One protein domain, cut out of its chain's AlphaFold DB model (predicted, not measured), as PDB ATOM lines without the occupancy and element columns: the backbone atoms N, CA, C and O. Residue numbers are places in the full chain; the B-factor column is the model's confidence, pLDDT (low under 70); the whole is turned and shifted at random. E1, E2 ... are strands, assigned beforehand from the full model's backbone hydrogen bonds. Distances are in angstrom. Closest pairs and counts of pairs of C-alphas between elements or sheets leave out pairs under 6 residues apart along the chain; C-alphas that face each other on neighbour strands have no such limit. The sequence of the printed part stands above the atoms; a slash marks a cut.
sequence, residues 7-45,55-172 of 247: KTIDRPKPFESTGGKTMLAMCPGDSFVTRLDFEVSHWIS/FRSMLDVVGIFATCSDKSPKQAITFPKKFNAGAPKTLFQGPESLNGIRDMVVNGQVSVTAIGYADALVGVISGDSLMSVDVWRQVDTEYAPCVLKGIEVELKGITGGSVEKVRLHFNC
ATOM      1  N   LYS A   7      -7.756 -50.017  12.875       89.00
ATOM      2  CA  LYS A   7      -6.356 -50.192  12.519       89.00
ATOM      3  C   LYS A   7      -6.023 -49.376  11.277       89.00
ATOM      4  O   LYS A   7      -6.875 -49.163  10.417       89.00
ATOM      5  N   THR A   8      -4.773 -48.945  11.166       88.19
ATOM      6  CA  THR A   8      -4.312 -48.110  10.055       88.19
ATOM      7  C   THR A   8      -3.179 -48.769   9.295       88.19
ATOM      8  O   THR A   8      -2.353 -49.462   9.889       88.19
ATOM      9  N   ILE A   9      -3.131 -48.528   7.988       84.50
ATOM     10  CA  ILE A   9      -2.062 -49.010   7.111       84.50
ATOM     11  C   ILE A   9      -1.539 -47.834   6.296       84.50
ATOM     12  O   ILE A   9      -2.309 -47.187   5.588       84.50
ATOM     13  N   ASP A  10      -0.231 -47.601   6.370       85.94
ATOM     14  CA  ASP A  10       0.444 -46.477   5.721       85.94
ATOM     15  C   ASP A  10       1.204 -46.953   4.477       85.94
ATOM     16  O   ASP A  10       1.917 -47.961   4.520       85.94
ATOM     17  N   ARG A  11       1.068 -46.235   3.357       79.44
ATOM     18  CA  ARG A  11       1.772 -46.523   2.095       79.44
ATOM     19  C   ARG A  11       2.240 -45.231   1.406       79.44
ATOM     20  O   ARG A  11       1.508 -44.243   1.442       79.44
ATOM     21  N   PRO A  12       3.402 -45.232   0.718       68.31
ATOM     22  CA  PRO A  12       4.410 -46.303   0.661       68.31
ATOM     23  C   PRO A  12       5.343 -46.345   1.887       68.31
ATOM     24  O   PRO A  12       6.051 -47.327   2.081       68.31
ATOM     25  N   LYS A  13       5.344 -45.296   2.719       73.69
ATOM     26  CA  LYS A  13       6.152 -45.169   3.942       73.69
ATOM     27  C   LYS A  13       5.253 -44.863   5.146       73.69
ATOM     28  O   LYS A  13       4.142 -44.375   4.924       73.69
ATOM     29  N   PRO A  14       5.723 -45.090   6.389       77.62
ATOM     30  CA  PRO A  14       5.000 -44.676   7.587       77.62
ATOM     31  C   PRO A  14       4.602 -43.199   7.529       77.62
ATOM     32  O   PRO A  14       5.362 -42.352   7.040       77.62
ATOM     33  N   PHE A  15       3.409 -42.883   8.027       77.19
ATOM     34  CA  PHE A  15       2.938 -41.506   8.141       77.19
ATOM     35  C   PHE A  15       3.651 -40.831   9.321       77.19
ATOM     36  O   PHE A  15       3.145 -40.747  10.441       77.19
ATOM     37  N   GLU A  16       4.868 -40.374   9.071       76.94
ATOM     38  CA  GLU A  16       5.545 -39.413   9.933       76.94
ATOM     39  C   GLU A  16       5.027 -38.015   9.601       76.94
ATOM     40  O   GLU A  16       4.890 -37.673   8.425       76.94
ATOM     41  N   SER A  17       4.718 -37.217  10.628       60.66
ATOM     42  CA  SER A  17       4.256 -35.836  10.463       60.66
ATOM     43  C   SER A  17       5.383 -34.987   9.875       60.66
ATOM     44  O   SER A  17       6.197 -34.412  10.595       60.66
ATOM     45  N   THR A  18       5.449 -34.922   8.548       60.25
ATOM     46  CA  THR A  18       6.467 -34.167   7.805       60.25
ATOM     47  C   THR A  18       6.108 -32.687   7.626       60.25
ATOM     48  O   THR A  18       6.740 -31.980   6.846       60.25
ATOM     49  N   GLY A  19       5.088 -32.194   8.341       64.12
ATOM     50  CA  GLY A  19       4.546 -30.841   8.162       64.12
ATOM     51  C   GLY A  19       3.734 -30.665   6.870       64.12
ATOM     52  O   GLY A  19       3.378 -29.539   6.520       64.12
ATOM     53  N   GLY A  20       3.446 -31.759   6.155       66.25
ATOM     54  CA  GLY A  20       2.567 -31.779   4.990       66.25
ATOM     55  C   GLY A  20       1.104 -31.519   5.358       66.25
ATOM     56  O   GLY A  20       0.673 -31.729   6.492       66.25
ATOM     57  N   LYS A  21       0.315 -31.046   4.384       78.44
ATOM     58  CA  LYS A  21      -1.135 -30.910   4.564       78.44
ATOM     59  C   LYS A  21      -1.776 -32.288   4.440       78.44
ATOM     60  O   LYS A  21      -1.863 -32.829   3.337       78.44
ATOM     61  N   THR A  22      -2.273 -32.795   5.557       83.06
ATOM     62  CA  THR A  22      -3.038 -34.036   5.601       83.06
ATOM     63  C   THR A  22      -4.527 -33.769   5.432       83.06
ATOM     64  O   THR A  22      -5.063 -32.789   5.958       83.06
ATOM     65  N   MET A  23      -5.213 -34.626   4.683       87.81
ATOM     66  CA  MET A  23      -6.659 -34.558   4.479       87.81
ATOM     67  C   MET A  23      -7.288 -35.915   4.771       87.81
ATOM     68  O   MET A  23      -6.766 -36.936   4.336       87.81
ATOM     69  N   LEU A  24      -8.411 -35.918   5.490       91.50
ATOM     70  CA  LEU A  24      -9.096 -37.121   5.957       91.50
ATOM     71  C   LEU A  24     -10.535 -37.158   5.436       91.50
ATOM     72  O   LEU A  24     -11.254 -36.162   5.529       91.50
ATOM     73  N   ALA A  25     -10.959 -38.324   4.955       92.31
ATOM     74  CA  ALA A  25     -12.352 -38.672   4.697       92.31
ATOM     75  C   ALA A  25     -12.689 -39.961   5.459       92.31
ATOM     76  O   ALA A  25     -12.051 -40.993   5.244       92.31
ATOM     77  N   MET A  26     -13.680 -39.907   6.349       94.25
ATOM     78  CA  MET A  26     -14.038 -40.999   7.256       94.25
ATOM     79  C   MET A  26     -15.552 -41.187   7.319       94.25
ATOM     80  O   MET A  26     -16.280 -40.266   7.692       94.25
ATOM     81  N   CYS A  27     -16.038 -42.390   7.022       94.38
ATOM     82  CA  CYS A  27     -17.461 -42.700   7.115       94.38
ATOM     83  C   CYS A  27     -17.951 -42.642   8.578       94.38
ATOM     84  O   CYS A  27     -17.294 -43.209   9.458       94.38
ATOM     85  N   PRO A  28     -19.079 -41.971   8.878       94.06
ATOM     86  CA  PRO A  28     -19.511 -41.735  10.255       94.06
ATOM     87  C   PRO A  28     -20.084 -42.996  10.930       94.06
ATOM     88  O   PRO A  28     -20.348 -44.008  10.288       94.06
ATOM     89  N   GLY A  29     -20.258 -42.956  12.256       91.44
ATOM     90  CA  GLY A  29     -20.927 -44.018  13.026       91.44
ATOM     91  C   GLY A  29     -20.379 -45.421  12.751       91.44
ATOM     92  O   GLY A  29     -19.171 -45.633  12.840       91.44
ATOM     93  N   ASP A  30     -21.255 -46.341  12.343       91.00
ATOM     94  CA  ASP A  30     -20.917 -47.725  11.965       91.00
ATOM     95  C   ASP A  30     -20.841 -47.939  10.438       91.00
ATOM     96  O   ASP A  30     -20.642 -49.062   9.975       91.00
ATOM     97  N   SER A  31     -20.976 -46.877   9.629       94.00
ATOM     98  CA  SER A  31     -20.937 -46.994   8.165       94.00
ATOM     99  C   SER A  31     -19.526 -47.271   7.641       94.00
ATOM    100  O   SER A  31     -18.537 -47.159   8.356       94.00
ATOM    101  N   PHE A  32     -19.393 -47.682   6.391       92.88
ATOM    102  CA  PHE A  32     -18.101 -48.051   5.815       92.88
ATOM    103  C   PHE A  32     -18.002 -47.573   4.376       92.88
ATOM    104  O   PHE A  32     -19.016 -47.252   3.752       92.88
ATOM    105  N   VAL A  33     -16.783 -47.527   3.849       92.44
ATOM    106  CA  VAL A  33     -16.545 -47.109   2.470       92.44
ATOM    107  C   VAL A  33     -17.016 -48.216   1.530       92.44
ATOM    108  O   VAL A  33     -16.537 -49.351   1.600       92.44
ATOM    109  N   THR A  34     -17.944 -47.878   0.638       91.69
ATOM    110  CA  THR A  34     -18.469 -48.778  -0.401       91.69
ATOM    111  C   THR A  34     -17.824 -48.532  -1.760       91.69
ATOM    112  O   THR A  34     -17.780 -49.446  -2.577       91.69
ATOM    113  N   ARG A  35     -17.311 -47.318  -2.012       90.69
ATOM    114  CA  ARG A  35     -16.644 -46.943  -3.270       90.69
ATOM    115  C   ARG A  35     -15.675 -45.771  -3.071       90.69
ATOM    116  O   ARG A  35     -16.001 -44.827  -2.349       90.69
ATOM    117  N   LEU A  36     -14.533 -45.803  -3.757       89.00
ATOM    118  CA  LEU A  36     -13.589 -44.690  -3.924       89.00
ATOM    119  C   LEU A  36     -13.533 -44.250  -5.398       89.00
ATOM    120  O   LEU A  36     -13.137 -45.017  -6.278       89.00
ATOM    121  N   ASP A  37     -13.895 -43.004  -5.676       86.38
ATOM    122  CA  ASP A  37     -13.748 -42.423  -7.012       86.38
ATOM    123  C   ASP A  37     -12.473 -41.565  -7.066       86.38
ATOM    124  O   ASP A  37     -12.168 -40.843  -6.114       86.38
ATOM    125  N   PHE A  38     -11.742 -41.620  -8.179       83.81
ATOM    126  CA  PHE A  38     -10.516 -40.851  -8.406       83.81
ATOM    127  C   PHE A  38     -10.753 -39.808  -9.485       83.81
ATOM    128  O   PHE A  38     -11.064 -40.137 -10.628       83.81
ATOM    129  N   GLU A  39     -10.583 -38.542  -9.141       82.44
ATOM    130  CA  GLU A  39     -10.513 -37.466 -10.121       82.44
ATOM    131  C   GLU A  39      -9.049 -37.254 -10.476       82.44
ATOM    132  O   GLU A  39      -8.216 -36.981  -9.607       82.44
ATOM    133  N   VAL A  40      -8.736 -37.379 -11.762       77.75
ATOM    134  CA  VAL A  40      -7.401 -37.101 -12.284       77.75
ATOM    135  C   VAL A  40      -7.428 -35.895 -13.210       77.75
ATOM    136  O   VAL A  40      -8.408 -35.653 -13.924       77.75
ATOM    137  N   SER A  41      -6.331 -35.149 -13.227       74.62
ATOM    138  CA  SER A  41      -6.064 -34.144 -14.249       74.62
ATOM    139  C   SER A  41      -5.119 -34.717 -15.299       74.62
ATOM    140  O   SER A  41      -4.189 -35.464 -14.993       74.62
ATOM    141  N   HIS A  42      -5.355 -34.358 -16.561       69.75
ATOM    142  CA  HIS A  42      -4.415 -34.653 -17.638       69.75
ATOM    143  C   HIS A  42      -3.583 -33.415 -17.942       69.75
ATOM    144  O   HIS A  42      -4.128 -32.343 -18.233       69.75
ATOM    145  N   TRP A  43      -2.261 -33.573 -17.949       63.41
ATOM    146  CA  TRP A  43      -1.365 -32.532 -18.424       63.41
ATOM    147  C   TRP A  43      -1.172 -32.650 -19.932       63.41
ATOM    148  O   TRP A  43      -0.539 -33.581 -20.436       63.41
ATOM    149  N   ILE A  44      -1.750 -31.691 -20.651       61.25
ATOM    150  CA  ILE A  44      -1.494 -31.485 -22.070       61.25
ATOM    151  C   ILE A  44      -0.421 -30.410 -22.169       61.25
ATOM    152  O   ILE A  44      -0.692 -29.234 -21.927       61.25
ATOM    153  N   SER A  45       0.793 -30.811 -22.529       55.88
ATOM    154  CA  SER A  45       1.804 -29.857 -22.969       55.88
ATOM    155  C   SER A  45       1.741 -29.801 -24.491       55.88
ATOM    156  O   SER A  45       1.922 -30.818 -25.163       55.88
ATOM    157  N   PHE A  55       1.195 -33.583 -26.550       50.84
ATOM    158  CA  PHE A  55       1.733 -34.618 -25.673       50.84
ATOM    159  C   PHE A  55       0.900 -34.633 -24.387       50.84
ATOM    160  O   PHE A  55       0.933 -33.690 -23.589       50.84
ATOM    161  N   ARG A  56       0.119 -35.704 -24.190       55.31
ATOM    162  CA  ARG A  56      -0.458 -36.040 -22.879       55.31
ATOM    163  C   ARG A  56       0.680 -36.598 -22.034       55.31
ATOM    164  O   ARG A  56       1.056 -37.749 -22.211       55.31
ATOM    165  N   SER A  57       1.279 -35.750 -21.208       53.03
ATOM    166  CA  SER A  57       2.556 -36.066 -20.566       53.03
ATOM    167  C   SER A  57       2.375 -36.721 -19.197       53.03
ATOM    168  O   SER A  57       3.108 -37.647 -18.875       53.03
ATOM    169  N   MET A  58       1.401 -36.290 -18.383       57.12
ATOM    170  CA  MET A  58       1.279 -36.768 -16.997       57.12
ATOM    171  C   MET A  58      -0.178 -36.790 -16.517       57.12
ATOM    172  O   MET A  58      -0.991 -35.955 -16.924       57.12
ATOM    173  N   LEU A  59      -0.490 -37.781 -15.678       62.69
ATOM    174  CA  LEU A  59      -1.750 -37.957 -14.962       62.69
ATOM    175  C   LEU A  59      -1.487 -37.717 -13.478       62.69
ATOM    176  O   LEU A  59      -0.705 -38.455 -12.885       62.69
ATOM    177  N   ASP A  60      -2.154 -36.729 -12.887       70.56
ATOM    178  CA  ASP A  60      -2.065 -36.461 -11.450       70.56
ATOM    179  C   ASP A  60      -3.424 -36.702 -10.789       70.56
ATOM    180  O   ASP A  60      -4.462 -36.272 -11.300       70.56
ATOM    181  N   VAL A  61      -3.432 -37.380  -9.638       75.06
ATOM    182  CA  VAL A  61      -4.639 -37.527  -8.813       75.06
ATOM    183  C   VAL A  61      -4.931 -36.186  -8.150       75.06
ATOM    184  O   VAL A  61      -4.171 -35.735  -7.297       75.06
ATOM    185  N   VAL A  62      -6.039 -35.552  -8.533       78.12
ATOM    186  CA  VAL A  62      -6.452 -34.221  -8.050       78.12
ATOM    187  C   VAL A  62      -7.605 -34.264  -7.050       78.12
ATOM    188  O   VAL A  62      -7.873 -33.271  -6.366       78.12
ATOM    189  N   GLY A  63      -8.275 -35.410  -6.955       83.31
ATOM    190  CA  GLY A  63      -9.344 -35.634  -6.000       83.31
ATOM    191  C   GLY A  63      -9.580 -37.115  -5.728       83.31
ATOM    192  O   GLY A  63      -9.432 -37.956  -6.613       83.31
ATOM    193  N   ILE A  64      -9.967 -37.422  -4.495       87.00
ATOM    194  CA  ILE A  64     -10.417 -38.746  -4.068       87.00
ATOM    195  C   ILE A  64     -11.763 -38.570  -3.371       87.00
ATOM    196  O   ILE A  64     -11.896 -37.742  -2.469       87.00
ATOM    197  N   PHE A  65     -12.765 -39.343  -3.779       90.88
ATOM    198  CA  PHE A  65     -14.122 -39.254  -3.250       90.88
ATOM    199  C   PHE A  65     -14.519 -40.576  -2.607       90.88
ATOM    200  O   PHE A  65     -14.602 -41.594  -3.290       90.88
ATOM    201  N   ALA A  66     -14.814 -40.559  -1.310       92.44
ATOM    202  CA  ALA A  66     -15.331 -41.710  -0.588       92.44
ATOM    203  C   ALA A  66     -16.864 -41.688  -0.558       92.44
ATOM    204  O   ALA A  66     -17.487 -40.696  -0.169       92.44
ATOM    205  N   THR A  67     -17.470 -42.801  -0.970       94.69
ATOM    206  CA  THR A  67     -18.902 -43.076  -0.805       94.69
ATOM    207  C   THR A  67     -19.084 -44.025   0.378       94.69
ATOM    208  O   THR A  67     -18.408 -45.053   0.444       94.69
ATOM    209  N   CYS A  68     -19.982 -43.678   1.300       95.12
ATOM    210  CA  CYS A  68     -20.254 -44.447   2.513       95.12
ATOM    211  C   CYS A  68     -21.564 -45.243   2.408       95.12
ATOM    212  O   CYS A  68     -22.497 -44.840   1.710       95.12
ATOM    213  N   SER A  69     -21.654 -46.361   3.133       95.44
ATOM    214  CA  SER A  69     -22.815 -47.267   3.122       95.44
ATOM    215  C   SER A  69     -24.103 -46.660   3.689       95.44
ATOM    216  O   SER A  69     -25.197 -47.085   3.325       95.44
ATOM    217  N   ASP A  70     -23.992 -45.632   4.527       95.06
ATOM    218  CA  ASP A  70     -25.126 -44.873   5.068       95.06
ATOM    219  C   ASP A  70     -25.730 -43.865   4.079       95.06
ATOM    220  O   ASP A  70     -26.679 -43.163   4.427       95.06
ATOM    221  N   LYS A  71     -25.196 -43.788   2.850       92.12
ATOM    222  CA  LYS A  71     -25.608 -42.831   1.811       92.12
ATOM    223  C   LYS A  71     -25.419 -41.366   2.224       92.12
ATOM    224  O   LYS A  71     -26.054 -40.481   1.646       92.12
ATOM    225  N   SER A  72     -24.550 -41.099   3.199       91.25
ATOM    226  CA  SER A  72     -24.119 -39.740   3.517       91.25
ATOM    227  C   SER A  72     -23.511 -39.053   2.282       91.25
ATOM    228  O   SER A  72     -23.073 -39.728   1.339       91.25
ATOM    229  N   PRO A  73     -23.497 -37.706   2.243       93.69
ATOM    230  CA  PRO A  73     -22.862 -36.976   1.155       93.69
ATOM    231  C   PRO A  73     -21.430 -37.464   0.921       93.69
ATOM    232  O   PRO A  73     -20.682 -37.678   1.877       93.69
ATOM    233  N   LYS A  74     -21.049 -37.626  -0.354       90.75
ATOM    234  CA  LYS A  74     -19.701 -38.072  -0.727       90.75
ATOM    235  C   LYS A  74     -18.655 -37.204  -0.035       90.75
ATOM    236  O   LYS A  74     -18.683 -35.979  -0.154       90.75
ATOM    237  N   GLN A  75     -17.711 -37.846   0.640       91.06
ATOM    238  CA  GLN A  75     -16.613 -37.145   1.290       91.06
ATOM    239  C   GLN A  75     -15.484 -36.968   0.290       91.06
ATOM    240  O   GLN A  75     -14.990 -37.941  -0.275       91.06
ATOM    241  N   ALA A  76     -15.105 -35.719   0.043       86.94
ATOM    242  CA  ALA A  76     -14.158 -35.375  -1.000       86.94
ATOM    243  C   ALA A  76     -12.842 -34.885  -0.393       86.94
ATOM    244  O   ALA A  76     -12.792 -33.854   0.279       86.94
ATOM    245  N   ILE A  77     -11.765 -35.597  -0.692       86.00
ATOM    246  CA  ILE A  77     -10.399 -35.123  -0.517       86.00
ATOM    247  C   ILE A  77     -10.015 -34.460  -1.836       86.00
ATOM    248  O   ILE A  77      -9.668 -35.137  -2.798       86.00
ATOM    249  N   THR A  78     -10.154 -33.136  -1.907       78.44
ATOM    250  CA  THR A  78      -9.839 -32.357  -3.112       78.44
ATOM    251  C   THR A  78      -8.606 -31.506  -2.894       78.44
ATOM    252  O   THR A  78      -8.432 -30.881  -1.844       78.44
ATOM    253  N   PHE A  79      -7.741 -31.461  -3.900       74.50
ATOM    254  CA  PHE A  79      -6.490 -30.723  -3.813       74.50
ATOM    255  C   PHE A  79      -6.637 -29.348  -4.482       74.50
ATOM    256  O   PHE A  79      -7.305 -29.221  -5.513       74.50
ATOM    257  N   PRO A  80      -6.077 -28.276  -3.889       58.62
ATOM    258  CA  PRO A  80      -6.292 -26.920  -4.377       58.62
ATOM    259  C   PRO A  80      -5.808 -26.726  -5.823       58.62
ATOM    260  O   PRO A  80      -4.799 -27.280  -6.255       58.62
ATOM    261  N   LYS A  81      -6.573 -25.897  -6.548       52.91
ATOM    262  CA  LYS A  81      -6.511 -25.571  -7.983       52.91
ATOM    263  C   LYS A  81      -5.126 -25.102  -8.464       52.91
ATOM    264  O   LYS A  81      -4.933 -23.918  -8.721       52.91
ATOM    265  N   LYS A  82      -4.158 -26.001  -8.633       53.56
ATOM    266  CA  LYS A  82      -2.973 -25.722  -9.468       53.56
ATOM    267  C   LYS A  82      -3.182 -26.078 -10.931       53.56
ATOM    268  O   LYS A  82      -2.558 -25.493 -11.809       53.56
ATOM    269  N   PHE A  83      -4.097 -26.999 -11.199       52.50
ATOM    270  CA  PHE A  83      -4.527 -27.291 -12.552       52.50
ATOM    271  C   PHE A  83      -5.521 -26.203 -12.944       52.50
ATOM    272  O   PHE A  83      -6.636 -26.155 -12.423       52.50
ATOM    273  N   ASN A  84      -5.064 -25.270 -13.785       47.34
ATOM    274  CA  ASN A  84      -5.888 -24.221 -14.381       47.34
ATOM    275  C   ASN A  84      -7.256 -24.780 -14.796       47.34
ATOM    276  O   ASN A  84      -7.349 -25.923 -15.244       47.34
ATOM    277  N   ALA A  85      -8.305 -23.957 -14.727       49.12
ATOM    278  CA  ALA A  85      -9.677 -24.327 -15.097       49.12
ATOM    279  C   ALA A  85      -9.841 -24.884 -16.535       49.12
ATOM    280  O   ALA A  85     -10.926 -25.327 -16.888       49.12
ATOM    281  N   GLY A  86      -8.780 -24.871 -17.354       54.75
ATOM    282  CA  GLY A  86      -8.727 -25.453 -18.696       54.75
ATOM    283  C   GLY A  86      -8.122 -26.861 -18.802       54.75
ATOM    284  O   GLY A  86      -8.076 -27.389 -19.909       54.75
ATOM    285  N   ALA A  87      -7.640 -27.482 -17.718       64.69
ATOM    286  CA  ALA A  87      -7.167 -28.868 -17.783       64.69
ATOM    287  C   ALA A  87      -8.365 -29.835 -17.807       64.69
ATOM    288  O   ALA A  87      -9.209 -29.761 -16.907       64.69
ATOM    289  N   PRO A  88      -8.462 -30.752 -18.791       62.59
ATOM    290  CA  PRO A  88      -9.521 -31.745 -18.795       62.59
ATOM    291  C   PRO A  88      -9.346 -32.666 -17.591       62.59
ATOM    292  O   PRO A  88      -8.251 -33.170 -17.312       62.59
ATOM    293  N   LYS A  89     -10.448 -32.854 -16.873       75.75
ATOM    294  CA  LYS A  89     -10.521 -33.724 -15.712       75.75
ATOM    295  C   LYS A  89     -11.322 -34.963 -16.052       75.75
ATOM    296  O   LYS A  89     -12.367 -34.863 -16.694       75.75
ATOM    297  N   THR A  90     -10.842 -36.100 -15.578       79.38
ATOM    298  CA  THR A  90     -11.511 -37.383 -15.768       79.38
ATOM    299  C   THR A  90     -11.807 -37.977 -14.403       79.38
ATOM    300  O   THR A  90     -10.921 -38.058 -13.555       79.38
ATOM    301  N   LEU A  91     -13.060 -38.377 -14.190       81.88
ATOM    302  CA  LEU A  91     -13.469 -39.108 -12.999       81.88
ATOM    303  C   LEU A  91     -13.456 -40.603 -13.312       81.88
ATOM    304  O   LEU A  91     -14.230 -41.073 -14.144       81.88
ATOM    305  N   PHE A  92     -12.602 -41.342 -12.618       81.56
ATOM    306  CA  PHE A  92     -12.585 -42.794 -12.627       81.56
ATOM    307  C   PHE A  92     -13.373 -43.311 -11.430       81.56
ATOM    308  O   PHE A  92     -12.987 -43.102 -10.281       81.56
ATOM    309  N   GLN A  93     -14.498 -43.964 -11.706       84.69
ATOM    310  CA  GLN A  93     -15.340 -44.536 -10.664       84.69
ATOM    311  C   GLN A  93     -14.828 -45.907 -10.241       84.69
ATOM    312  O   GLN A  93     -14.429 -46.721 -11.078       84.69
ATOM    313  N   GLY A  94     -14.869 -46.156  -8.935       80.94
ATOM    314  CA  GLY A  94     -14.644 -47.489  -8.392       80.94
ATOM    315  C   GLY A  94     -15.815 -48.443  -8.622       80.94
ATOM    316  O   GLY A  94     -16.945 -47.983  -8.802       80.94
ATOM    317  N   PRO A  95     -15.593 -49.767  -8.566       81.44
ATOM    318  CA  PRO A  95     -16.684 -50.704  -8.357       81.44
ATOM    319  C   PRO A  95     -17.349 -50.434  -7.002       81.44
ATOM    320  O   PRO A  95     -16.709 -50.019  -6.034       81.44
ATOM    321  N   GLU A  96     -18.653 -50.671  -6.936       84.94
ATOM    322  CA  GLU A  96     -19.401 -50.596  -5.688       84.94
ATOM    323  C   GLU A  96     -19.268 -51.914  -4.916       84.94
ATOM    324  O   GLU A  96     -19.534 -52.986  -5.455       84.94
ATOM    325  N   SER A  97     -18.872 -51.833  -3.645       85.31
ATOM    326  CA  SER A  97     -18.825 -52.974  -2.732       85.31
ATOM    327  C   SER A  97     -19.917 -52.864  -1.676       85.31
ATOM    328  O   SER A  97     -19.823 -52.071  -0.734       85.31
ATOM    329  N   LEU A  98     -20.942 -53.711  -1.800       85.00
ATOM    330  CA  LEU A  98     -22.077 -53.764  -0.869       85.00
ATOM    331  C   LEU A  98     -21.651 -54.123   0.563       85.00
ATOM    332  O   LEU A  98     -22.250 -53.656   1.527       85.00
ATOM    333  N   ASN A  99     -20.586 -54.916   0.698       83.12
ATOM    334  CA  ASN A  99     -20.060 -55.394   1.981       83.12
ATOM    335  C   ASN A  99     -18.824 -54.610   2.450       83.12
ATOM    336  O   ASN A  99     -18.082 -55.075   3.323       83.12
ATOM    337  N   GLY A 100     -18.606 -53.441   1.844       84.44
ATOM    338  CA  GLY A 100     -17.476 -52.565   2.096       84.44
ATOM    339  C   GLY A 100     -16.199 -53.039   1.420       84.44
ATOM    340  O   GLY A 100     -16.068 -54.188   0.993       84.44
ATOM    341  N   ILE A 101     -15.253 -52.123   1.257       82.81
ATOM    342  CA  ILE A 101     -13.968 -52.440   0.634       82.81
ATOM    343  C   ILE A 101     -13.113 -53.206   1.650       82.81
ATOM    344  O   ILE A 101     -12.841 -52.700   2.740       82.81
ATOM    345  N   ARG A 102     -12.721 -54.430   1.293       78.50
ATOM    346  CA  ARG A 102     -11.874 -55.317   2.114       78.50
ATOM    347  C   ARG A 102     -10.514 -55.588   1.499       78.50
ATOM    348  O   ARG A 102      -9.589 -55.942   2.212       78.50
ATOM    349  N   ASP A 103     -10.411 -55.376   0.193       69.38
ATOM    350  CA  ASP A 103      -9.202 -55.622  -0.565       69.38
ATOM    351  C   ASP A 103      -8.834 -54.352  -1.298       69.38
ATOM    352  O   ASP A 103      -9.612 -53.835  -2.107       69.38
ATOM    353  N   MET A 104      -7.642 -53.851  -0.996       68.75
ATOM    354  CA  MET A 104      -7.076 -52.711  -1.689       68.75
ATOM    355  C   MET A 104      -5.708 -53.037  -2.251       68.75
ATOM    356  O   MET A 104      -4.906 -53.721  -1.611       68.75
ATOM    357  N   VAL A 105      -5.453 -52.507  -3.444       69.44
ATOM    358  CA  VAL A 105      -4.158 -52.600  -4.107       69.44
ATOM    359  C   VAL A 105      -3.551 -51.220  -4.225       69.44
ATOM    360  O   VAL A 105      -4.036 -50.425  -5.014       69.44
ATOM    361  N   VAL A 106      -2.493 -50.917  -3.480       70.56
ATOM    362  CA  VAL A 106      -1.808 -49.620  -3.606       70.56
ATOM    363  C   VAL A 106      -0.537 -49.813  -4.417       70.56
ATOM    364  O   VAL A 106       0.275 -50.680  -4.092       70.56
ATOM    365  N   ASN A 107      -0.377 -49.006  -5.465       68.88
ATOM    366  CA  ASN A 107       0.758 -49.063  -6.379       68.88
ATOM    367  C   ASN A 107       1.651 -47.816  -6.234       68.88
ATOM    368  O   ASN A 107       1.164 -46.690  -6.378       68.88
ATOM    369  N   GLY A 108       2.955 -48.035  -6.029       65.38
ATOM    370  CA  GLY A 108       4.017 -47.057  -6.283       65.38
ATOM    371  C   GLY A 108       5.096 -47.008  -5.196       65.38
ATOM    372  O   GLY A 108       4.812 -47.187  -4.015       65.38
ATOM    373  N   GLN A 109       6.349 -46.765  -5.602       64.62
ATOM    374  CA  GLN A 109       7.513 -46.772  -4.700       64.62
ATOM    375  C   GLN A 109       7.728 -45.425  -3.981       64.62
ATOM    376  O   GLN A 109       8.170 -45.381  -2.834       64.62
ATOM    377  N   VAL A 110       7.418 -44.315  -4.662       64.75
ATOM    378  CA  VAL A 110       7.661 -42.940  -4.176       64.75
ATOM    379  C   VAL A 110       6.359 -42.158  -3.968       64.75
ATOM    380  O   VAL A 110       6.323 -41.227  -3.171       64.75
ATOM    381  N   SER A 111       5.289 -42.532  -4.667       67.88
ATOM    382  CA  SER A 111       3.974 -41.890  -4.615       67.88
ATOM    383  C   SER A 111       2.891 -42.901  -4.965       67.88
ATOM    384  O   SER A 111       3.175 -43.892  -5.640       67.88
ATOM    385  N   VAL A 112       1.649 -42.637  -4.565       66.00
ATOM    386  CA  VAL A 112       0.521 -43.504  -4.930       66.00
ATOM    387  C   VAL A 112       0.073 -43.189  -6.355       66.00
ATOM    388  O   VAL A 112      -0.336 -42.070  -6.653       66.00
ATOM    389  N   THR A 113       0.167 -44.185  -7.233       62.47
ATOM    390  CA  THR A 113      -0.139 -44.059  -8.669       62.47
ATOM    391  C   THR A 113      -1.443 -44.738  -9.062       62.47
ATOM    392  O   THR A 113      -2.089 -44.291 -10.001       62.47
ATOM    393  N   ALA A 114      -1.853 -45.777  -8.335       64.38
ATOM    394  CA  ALA A 114      -3.137 -46.439  -8.520       64.38
ATOM    395  C   ALA A 114      -3.638 -47.020  -7.197       64.38
ATOM    396  O   ALA A 114      -2.840 -47.383  -6.321       64.38
ATOM    397  N   ILE A 115      -4.961 -47.134  -7.088       64.31
ATOM    398  CA  ILE A 115      -5.638 -47.825  -5.996       64.31
ATOM    399  C   ILE A 115      -6.646 -48.802  -6.602       64.31
ATOM    400  O   ILE A 115      -7.592 -48.418  -7.286       64.31
ATOM    401  N   GLY A 116      -6.417 -50.086  -6.372       61.25
ATOM    402  CA  GLY A 116      -7.293 -51.162  -6.797       61.25
ATOM    403  C   GLY A 116      -8.182 -51.703  -5.695       61.25
ATOM    404  O   GLY A 116      -7.958 -51.453  -4.517       61.25
ATOM    405  N   TYR A 117      -9.154 -52.474  -6.142       62.78
ATOM    406  CA  TYR A 117     -10.155 -53.256  -5.438       62.78
ATOM    407  C   TYR A 117      -9.877 -54.740  -5.708       62.78
ATOM    408  O   TYR A 117      -9.163 -55.042  -6.667       62.78
ATOM    409  N   ALA A 118     -10.479 -55.640  -4.920       51.38
ATOM    410  CA  ALA A 118     -10.367 -57.103  -5.043       51.38
ATOM    411  C   ALA A 118     -10.255 -57.602  -6.500       51.38
ATOM    412  O   ALA A 118      -9.312 -58.315  -6.833       51.38
ATOM    413  N   ASP A 119     -11.152 -57.121  -7.373       53.81
ATOM    414  CA  ASP A 119     -11.278 -57.577  -8.765       53.81
ATOM    415  C   ASP A 119     -11.059 -56.474  -9.823       53.81
ATOM    416  O   ASP A 119     -11.230 -56.716 -11.018       53.81
ATOM    417  N   ALA A 120     -10.705 -55.244  -9.428       51.66
ATOM    418  CA  ALA A 120     -10.585 -54.121 -10.367       51.66
ATOM    419  C   ALA A 120      -9.532 -53.100  -9.932       51.66
ATOM    420  O   ALA A 120      -9.559 -52.612  -8.812       51.66
ATOM    421  N   LEU A 121      -8.633 -52.692 -10.828       56.97
ATOM    422  CA  LEU A 121      -7.696 -51.600 -10.559       56.97
ATOM    423  C   LEU A 121      -8.263 -50.274 -11.082       56.97
ATOM    424  O   LEU A 121      -8.665 -50.198 -12.242       56.97
ATOM    425  N   VAL A 122      -8.258 -49.220 -10.261       53.56
ATOM    426  CA  VAL A 122      -8.729 -47.886 -10.663       53.56
ATOM    427  C   VAL A 122      -7.572 -46.896 -10.611       53.56
ATOM    428  O   VAL A 122      -6.738 -46.924  -9.707       53.56
ATOM    429  N   GLY A 123      -7.490 -46.045 -11.634       48.75
ATOM    430  CA  GLY A 123      -6.360 -45.133 -11.802       48.75
ATOM    431  C   GLY A 123      -5.083 -45.828 -12.276       48.75
ATOM    432  O   GLY A 123      -4.004 -45.331 -11.999       48.75
ATOM    433  N   VAL A 124      -5.173 -46.965 -12.985       52.53
ATOM    434  CA  VAL A 124      -4.000 -47.575 -13.635       52.53
ATOM    435  C   VAL A 124      -3.457 -46.601 -14.673       52.53
ATOM    436  O   VAL A 124      -3.951 -46.516 -15.799       52.53
ATOM    437  N   ILE A 125      -2.428 -45.856 -14.287       53.28
ATOM    438  CA  ILE A 125      -1.611 -45.090 -15.214       53.28
ATOM    439  C   ILE A 125      -0.755 -46.131 -15.932       53.28
ATOM    440  O   ILE A 125       0.275 -46.564 -15.426       53.28
ATOM    441  N   SER A 126      -1.248 -46.611 -17.076       42.94
ATOM    442  CA  SER A 126      -0.453 -47.396 -18.019       42.94
ATOM    443  C   SER A 126       0.816 -46.603 -18.327       42.94
ATOM    444  O   SER A 126       0.785 -45.555 -18.968       42.94
ATOM    445  N   GLY A 127       1.925 -47.089 -17.794       42.31
ATOM    446  CA  GLY A 127       3.257 -46.662 -18.153       42.31
ATOM    447  C   GLY A 127       4.108 -47.911 -18.147       42.31
ATOM    448  O   GLY A 127       4.391 -48.452 -17.083       42.31
ATOM    449  N   ASP A 128       4.496 -48.371 -19.331       40.28
ATOM    450  CA  ASP A 128       5.374 -49.520 -19.578       40.28
ATOM    451  C   ASP A 128       6.818 -49.317 -19.053       40.28
ATOM    452  O   ASP A 128       7.781 -49.784 -19.653       40.28
ATOM    453  N   SER A 129       7.010 -48.606 -17.940       42.59
ATOM    454  CA  SER A 129       8.307 -48.379 -17.300       42.59
ATOM    455  C   SER A 129       8.317 -49.109 -15.951       42.59
ATOM    456  O   SER A 129       7.778 -48.615 -14.967       42.59
ATOM    457  N   LEU A 130       8.688 -50.393 -15.891       42.50
ATOM    458  CA  LEU A 130      10.065 -50.922 -15.930       42.50
ATOM    459  C   LEU A 130      10.980 -50.411 -14.807       42.50
ATOM    460  O   LEU A 130      12.148 -50.156 -15.058       42.50
ATOM    461  N   MET A 131      10.489 -50.341 -13.568       40.78
ATOM    462  CA  MET A 131      11.224 -50.837 -12.392       40.78
ATOM    463  C   MET A 131      10.218 -51.238 -11.308       40.78
ATOM    464  O   MET A 131       9.329 -50.458 -10.992       40.78
ATOM    465  N   SER A 132      10.344 -52.473 -10.806       46.88
ATOM    466  CA  SER A 132       9.668 -53.067  -9.636       46.88
ATOM    467  C   SER A 132       8.569 -52.212  -8.996       46.88
ATOM    468  O   SER A 132       8.821 -51.405  -8.102       46.88
ATOM    469  N   VAL A 133       7.334 -52.412  -9.439       56.34
ATOM    470  CA  VAL A 133       6.183 -51.813  -8.782       56.34
ATOM    471  C   VAL A 133       5.885 -52.601  -7.508       56.34
ATOM    472  O   VAL A 133       5.474 -53.758  -7.586       56.34
ATOM    473  N   ASP A 134       6.040 -51.970  -6.343       57.28
ATOM    474  CA  ASP A 134       5.583 -52.548  -5.078       57.28
ATOM    475  C   ASP A 134       4.053 -52.518  -5.031       57.28
ATOM    476  O   ASP A 134       3.425 -51.530  -4.640       57.28
ATOM    477  N   VAL A 135       3.453 -53.625  -5.461       63.09
ATOM    478  CA  VAL A 135       2.021 -53.889  -5.351       63.09
ATOM    479  C   VAL A 135       1.757 -54.439  -3.955       63.09
ATOM    480  O   VAL A 135       2.122 -55.572  -3.650       63.09
ATOM    481  N   TRP A 136       1.105 -53.658  -3.100       61.97
ATOM    482  CA  TRP A 136       0.607 -54.179  -1.827       61.97
ATOM    483  C   TRP A 136      -0.841 -54.604  -1.969       61.97
ATOM    484  O   TRP A 136      -1.625 -53.850  -2.539       61.97
ATOM    485  N   ARG A 137      -1.189 -55.779  -1.438       66.44
ATOM    486  CA  ARG A 137      -2.558 -56.298  -1.405       66.44
ATOM    487  C   ARG A 137      -2.953 -56.628   0.026       66.44
ATOM    488  O   ARG A 137      -2.211 -57.303   0.731       66.44
ATOM    489  N   GLN A 138      -4.137 -56.187   0.431       65.00
ATOM    490  CA  GLN A 138      -4.651 -56.453   1.776       65.00
ATOM    491  C   GLN A 138      -5.011 -57.924   2.024       65.00
ATOM    492  O   GLN A 138      -4.862 -58.378   3.158       65.00
ATOM    493  N   VAL A 139      -5.451 -58.656   0.988       66.62
ATOM    494  CA  VAL A 139      -5.883 -60.070   1.083       66.62
ATOM    495  C   VAL A 139      -4.863 -60.969   1.787       66.62
ATOM    496  O   VAL A 139      -5.247 -61.928   2.446       66.62
ATOM    497  N   ASP A 140      -3.578 -60.620   1.708       63.62
ATOM    498  CA  ASP A 140      -2.464 -61.408   2.240       63.62
ATOM    499  C   ASP A 140      -1.991 -60.920   3.625       63.62
ATOM    500  O   ASP A 140      -0.848 -61.144   4.021       63.62
ATOM    501  N   THR A 141      -2.840 -60.202   4.369       71.12
ATOM    502  CA  THR A 141      -2.457 -59.535   5.626       71.12
ATOM    503  C   THR A 141      -3.416 -59.827   6.779       71.12
ATOM    504  O   THR A 141      -4.553 -60.250   6.582       71.12
ATOM    505  N   GLU A 142      -3.000 -59.513   8.012       76.75
ATOM    506  CA  GLU A 142      -3.865 -59.580   9.204       76.75
ATOM    507  C   GLU A 142      -5.106 -58.665   9.141       76.75
ATOM    508  O   GLU A 142      -5.989 -58.743   9.995       76.75
ATOM    509  N   TYR A 143      -5.173 -57.795   8.130       75.88
ATOM    510  CA  TYR A 143      -6.269 -56.871   7.886       75.88
ATOM    511  C   TYR A 143      -7.314 -57.420   6.908       75.88
ATOM    512  O   TYR A 143      -8.333 -56.766   6.711       75.88
ATOM    513  N   ALA A 144      -7.114 -58.608   6.324       77.31
ATOM    514  CA  ALA A 144      -8.082 -59.256   5.432       77.31
ATOM    515  C   ALA A 144      -9.534 -59.335   5.976       77.31
ATOM    516  O   ALA A 144     -10.470 -59.163   5.194       77.31
ATOM    517  N   PRO A 145      -9.794 -59.543   7.289       83.25
ATOM    518  CA  PRO A 145     -11.169 -59.540   7.801       83.25
ATOM    519  C   PRO A 145     -11.741 -58.134   8.055       83.25
ATOM    520  O   PRO A 145     -12.894 -58.016   8.476       83.25
ATOM    521  N   CYS A 146     -10.957 -57.071   7.869       87.56
ATOM    522  CA  CYS A 146     -11.341 -55.710   8.224       87.56
ATOM    523  C   CYS A 146     -12.013 -54.978   7.056       87.56
ATOM    524  O   CYS A 146     -11.741 -55.241   5.887       87.56
ATOM    525  N   VAL A 147     -12.879 -54.017   7.380       90.00
ATOM    526  CA  VAL A 147     -13.609 -53.216   6.387       90.00
ATOM    527  C   VAL A 147     -13.078 -51.787   6.376       90.00
ATOM    528  O   VAL A 147     -12.871 -51.193   7.436       90.00
ATOM    529  N   LEU A 148     -12.866 -51.217   5.187       90.62
ATOM    530  CA  LEU A 148     -12.395 -49.844   5.040       90.62
ATOM    531  C   LEU A 148     -13.417 -48.846   5.598       90.62
ATOM    532  O   LEU A 148     -14.579 -48.801   5.190       90.62
ATOM    533  N   LYS A 149     -12.955 -48.010   6.521       94.12
ATOM    534  CA  LYS A 149     -13.729 -46.983   7.221       94.12
ATOM    535  C   LYS A 149     -13.453 -45.583   6.678       94.12
ATOM    536  O   LYS A 149     -14.352 -44.744   6.658       94.12
ATOM    537  N   GLY A 150     -12.236 -45.347   6.199       92.56
ATOM    538  CA  GLY A 150     -11.840 -44.061   5.650       92.56
ATOM    539  C   GLY A 150     -10.455 -44.074   5.025       92.56
ATOM    540  O   GLY A 150      -9.735 -45.074   5.057       92.56
ATOM    541  N   ILE A 151     -10.095 -42.933   4.457       91.50
ATOM    542  CA  ILE A 151      -8.826 -42.696   3.787       91.50
ATOM    543  C   ILE A 151      -8.268 -41.344   4.218       91.50
ATOM    544  O   ILE A 151      -8.986 -40.349   4.319       91.50
ATOM    545  N   GLU A 152      -6.971 -41.324   4.470       91.69
ATOM    546  CA  GLU A 152      -6.198 -40.145   4.814       91.69
ATOM    547  C   GLU A 152      -5.050 -40.000   3.824       91.69
ATOM    548  O   GLU A 152      -4.433 -40.983   3.415       91.69
ATOM    549  N   VAL A 153      -4.798 -38.774   3.388       88.12
ATOM    550  CA  VAL A 153      -3.884 -38.492   2.284       88.12
ATOM    551  C   VAL A 153      -2.942 -37.371   2.681       88.12
ATOM    552  O   VAL A 153      -3.395 -36.311   3.116       88.12
ATOM    553  N   GLU A 154      -1.642 -37.596   2.498       86.19
ATOM    554  CA  GLU A 154      -0.610 -36.567   2.610       86.19
ATOM    555  C   GLU A 154      -0.149 -36.152   1.215       86.19
ATOM    556  O   GLU A 154       0.157 -36.978   0.347       86.19
ATOM    557  N   LEU A 155      -0.113 -34.842   1.010       80.38
ATOM    558  CA  LEU A 155       0.333 -34.233  -0.232       80.38
ATOM    559  C   LEU A 155       1.822 -33.930  -0.209       80.38
ATOM    560  O   LEU A 155       2.358 -33.475   0.804       80.38
ATOM    561  N   LYS A 156       2.455 -34.082  -1.375       75.25
ATOM    562  CA  LYS A 156       3.872 -33.768  -1.553       75.25
ATOM    563  C   LYS A 156       4.135 -32.262  -1.479       75.25
ATOM    564  O   LYS A 156       4.053 -31.556  -2.481       75.25
ATOM    565  N   GLY A 157       4.519 -31.769  -0.305       65.44
ATOM    566  CA  GLY A 157       4.904 -30.371  -0.086       65.44
ATOM    567  C   GLY A 157       3.788 -29.341  -0.337       65.44
ATOM    568  O   GLY A 157       2.664 -29.657  -0.711       65.44
ATOM    569  N   ILE A 158       4.109 -28.056  -0.147       55.62
ATOM    570  CA  ILE A 158       3.151 -26.932  -0.277       55.62
ATOM    571  C   ILE A 158       2.695 -26.754  -1.740       55.62
ATOM    572  O   ILE A 158       1.651 -26.169  -2.033       55.62
ATOM    573  N   THR A 159       3.498 -27.248  -2.684       56.75
ATOM    574  CA  THR A 159       3.330 -27.020  -4.116       56.75
ATOM    575  C   THR A 159       2.952 -28.256  -4.925       56.75
ATOM    576  O   THR A 159       2.596 -28.062  -6.092       56.75
ATOM    577  N   GLY A 160       3.023 -29.471  -4.375       55.38
ATOM    578  CA  GLY A 160       2.798 -30.702  -5.131       55.38
ATOM    579  C   GLY A 160       1.325 -31.081  -5.191       55.38
ATOM    580  O   GLY A 160       0.671 -31.289  -4.176       55.38
ATOM    581  N   GLY A 161       0.806 -31.181  -6.413       62.88
ATOM    582  CA  GLY A 161      -0.531 -31.704  -6.702       62.88
ATOM    583  C   GLY A 161      -0.600 -33.233  -6.709       62.88
ATOM    584  O   GLY A 161      -1.553 -33.774  -7.251       62.88
ATOM    585  N   SER A 162       0.413 -33.912  -6.164       69.94
ATOM    586  CA  SER A 162       0.538 -35.368  -6.171       69.94
ATOM    587  C   SER A 162       0.366 -35.941  -4.768       69.94
ATOM    588  O   SER A 162       0.921 -35.411  -3.798       69.94
ATOM    589  N   VAL A 163      -0.329 -37.072  -4.685       77.31
ATOM    590  CA  VAL A 163      -0.484 -37.858  -3.461       77.31
ATOM    591  C   VAL A 163       0.837 -38.547  -3.107       77.31
ATOM    592  O   VAL A 163       1.291 -39.439  -3.824       77.31
ATOM    593  N   GLU A 164       1.463 -38.125  -2.007       78.94
ATOM    594  CA  GLU A 164       2.731 -38.698  -1.541       78.94
ATOM    595  C   GLU A 164       2.494 -39.954  -0.712       78.94
ATOM    596  O   GLU A 164       3.063 -41.008  -1.005       78.94
ATOM    597  N   LYS A 165       1.621 -39.846   0.295       83.12
ATOM    598  CA  LYS A 165       1.277 -40.951   1.189       83.12
ATOM    599  C   LYS A 165      -0.229 -41.106   1.294       83.12
ATOM    600  O   LYS A 165      -0.982 -40.131   1.240       83.12
ATOM    601  N   VAL A 166      -0.653 -42.343   1.494       85.75
ATOM    602  CA  VAL A 166      -2.028 -42.696   1.830       85.75
ATOM    603  C   VAL A 166      -2.006 -43.549   3.086       85.75
ATOM    604  O   VAL A 166      -1.243 -44.511   3.180       85.75
ATOM    605  N   ARG A 167      -2.860 -43.193   4.040       89.75
ATOM    606  CA  ARG A 167      -3.186 -43.991   5.212       89.75
ATOM    607  C   ARG A 167      -4.617 -44.484   5.073       89.75
ATOM    608  O   ARG A 167      -5.559 -43.706   4.931       89.75
ATOM    609  N   LEU A 168      -4.771 -45.797   5.088       89.06
ATOM    610  CA  LEU A 168      -6.061 -46.464   5.020       89.06
ATOM    611  C   LEU A 168      -6.508 -46.814   6.433       89.06
ATOM    612  O   LEU A 168      -5.728 -47.361   7.213       89.06
ATOM    613  N   HIS A 169      -7.758 -46.497   6.753       91.44
ATOM    614  CA  HIS A 169      -8.342 -46.714   8.073       91.44
ATOM    615  C   HIS A 169      -9.330 -47.873   7.996       91.44
ATOM    616  O   HIS A 169     -10.341 -47.770   7.304       91.44
ATOM    617  N   PHE A 170      -9.057 -48.966   8.701       90.31
ATOM    618  CA  PHE A 170      -9.842 -50.198   8.678       90.31
ATOM    619  C   PHE A 170     -10.490 -50.468  10.025       90.31
ATOM    620  O   PHE A 170      -9.826 -50.419  11.054       90.31
ATOM    621  N   ASN A 171     -11.774 -50.812  10.028       91.81
ATOM    622  CA  ASN A 171     -12.444 -51.310  11.220       91.81
ATOM    623  C   ASN A 171     -12.374 -52.840  11.239       91.81
ATOM    624  O   ASN A 171     -12.891 -53.501  10.333       91.81
ATOM    625  N   CYS A 172     -11.723 -53.393  12.258       89.38
ATOM    626  CA  CYS A 172     -11.537 -54.829  12.418       89.38
ATOM    627  C   CYS A 172     -12.489 -55.394  13.485       89.38
ATOM    628  O   CYS A 172     -12.774 -54.725  14.482       89.38
TER     629      CYS A 172
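Overview. This is residues 7 to 45 and 55 to 172 of the 247 residues of an uncharacterized protein of Catenaria anguillulae PL171 (UniProt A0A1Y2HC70). Two curled sheets lie face to face as a sandwich, E5 E4 E3 E6 over E1 E12 E11 E2, with the edge strands E2 and E5 close together along one side. A third, smaller sheet, E9 E8 E7 E10, loosely covers the opposite side, between E1 and E6, and the long pair E3 and E4 runs along most of the body. The printed part has 157 residues with twelve named strands, E1 to E12 in order along the chain, and no named helix; the class is all strand, though the strands hold 78 of the 157 residues, under half. The sheets, in the orders given, are all antiparallel. The whole is compact, with a radius of gyration of the C-alphas of 15.1 A, and rounded, spanning 44 by 36 by 33 A.

Arrangement. The first sheet runs E5, residues 75 to 78, E4, residues 55 to 68, E3, residues 33 to 45, and E6, residues 89 to 92, with E5 and E6 as edge strands. It is strongly twisted, its C-alphas up to 5.7 A off their best plane, and E4 bends by 51 degrees at residue 58. N 39 and O 63, 2.8 A, join E3 to E4 within hydrogen-bond range; N 77 and O 64, 2.8 A, do so for the hairpin E4 and E5, and N 92 and O 38, 2.8 A, for E3 and E6. The second sheet runs E1, residues 7 to 11, E12, residues 163 to 172, E11, residues 147 to 155, and E2, residues 22 to 26. It is only just strongly twisted, its C-alphas up to 4.3 A off the plane. Within hydrogen-bond range are N 9 and O 168, 3.0 A, for E1 and E12; N 152 and O 167, 2.8 A, for the hairpin E11 and E12; and N 25 and O 151, 2.9 A, for E2 and E11. These two sheets form a sandwich, two sheets face to face, the facing parts 10.3 A centre to centre and the strands of one at 16 degrees to those of the other. The closest C-alphas of E2 and E5, Ala 25 and Gln 75, are 5.7 A apart. The third sheet runs E9, residues 120 to 122, E8, residues 114 to 117, E7, residues 104 to 107, and E10, residues 135 to 137. E7 E8 E9 is a meander, each strand the antiparallel neighbour of the one before, and with E10 beside E7 the four make a Greek key. N 116 and O 105, 2.8 A, N 117 and O 120, 2.7 A, and N 106 and O 136, 3.2 A, are within hydrogen-bond range for E7 and E8, E8 and E9, and E7 and E10. The closest C-alphas of E6 and E9, Phe 92 and Val 122, are 6.7 A apart; those of E1 and E7, Arg 11 and Val 106, 7.4 A. E3 and E8 are near each other, and E10 is apart from E12.

Along the chain. E4 is the longest strand by residues, 37.1 A long; E3 measures 35.8 A, E12 25.7 A and E11 24.5 A. E1 begins at C-alpha 7, (-6.356, -50.192, 12.519). E4 begins at C-alpha 55, (1.733, -34.618, -25.673). E12 ends at C-alpha 172, (-11.537, -54.829, 12.418).

Size, cuts and confidence. The two C-alphas farthest apart, those of Asp 30 and Phe 55, are 45.8 A apart. Residues 46 to 54 are not printed, and C-alphas 45 and 55 across the cut are 5.5 A apart. Of the links that are printed whole, E6 to E7 and E9 to E10 are long; residues 123 to 134 hold no named element. The mean pLDDT of the printed part is 74.0, and 66 residues are under 70, among them residues 80 to 88 and 107 to 140.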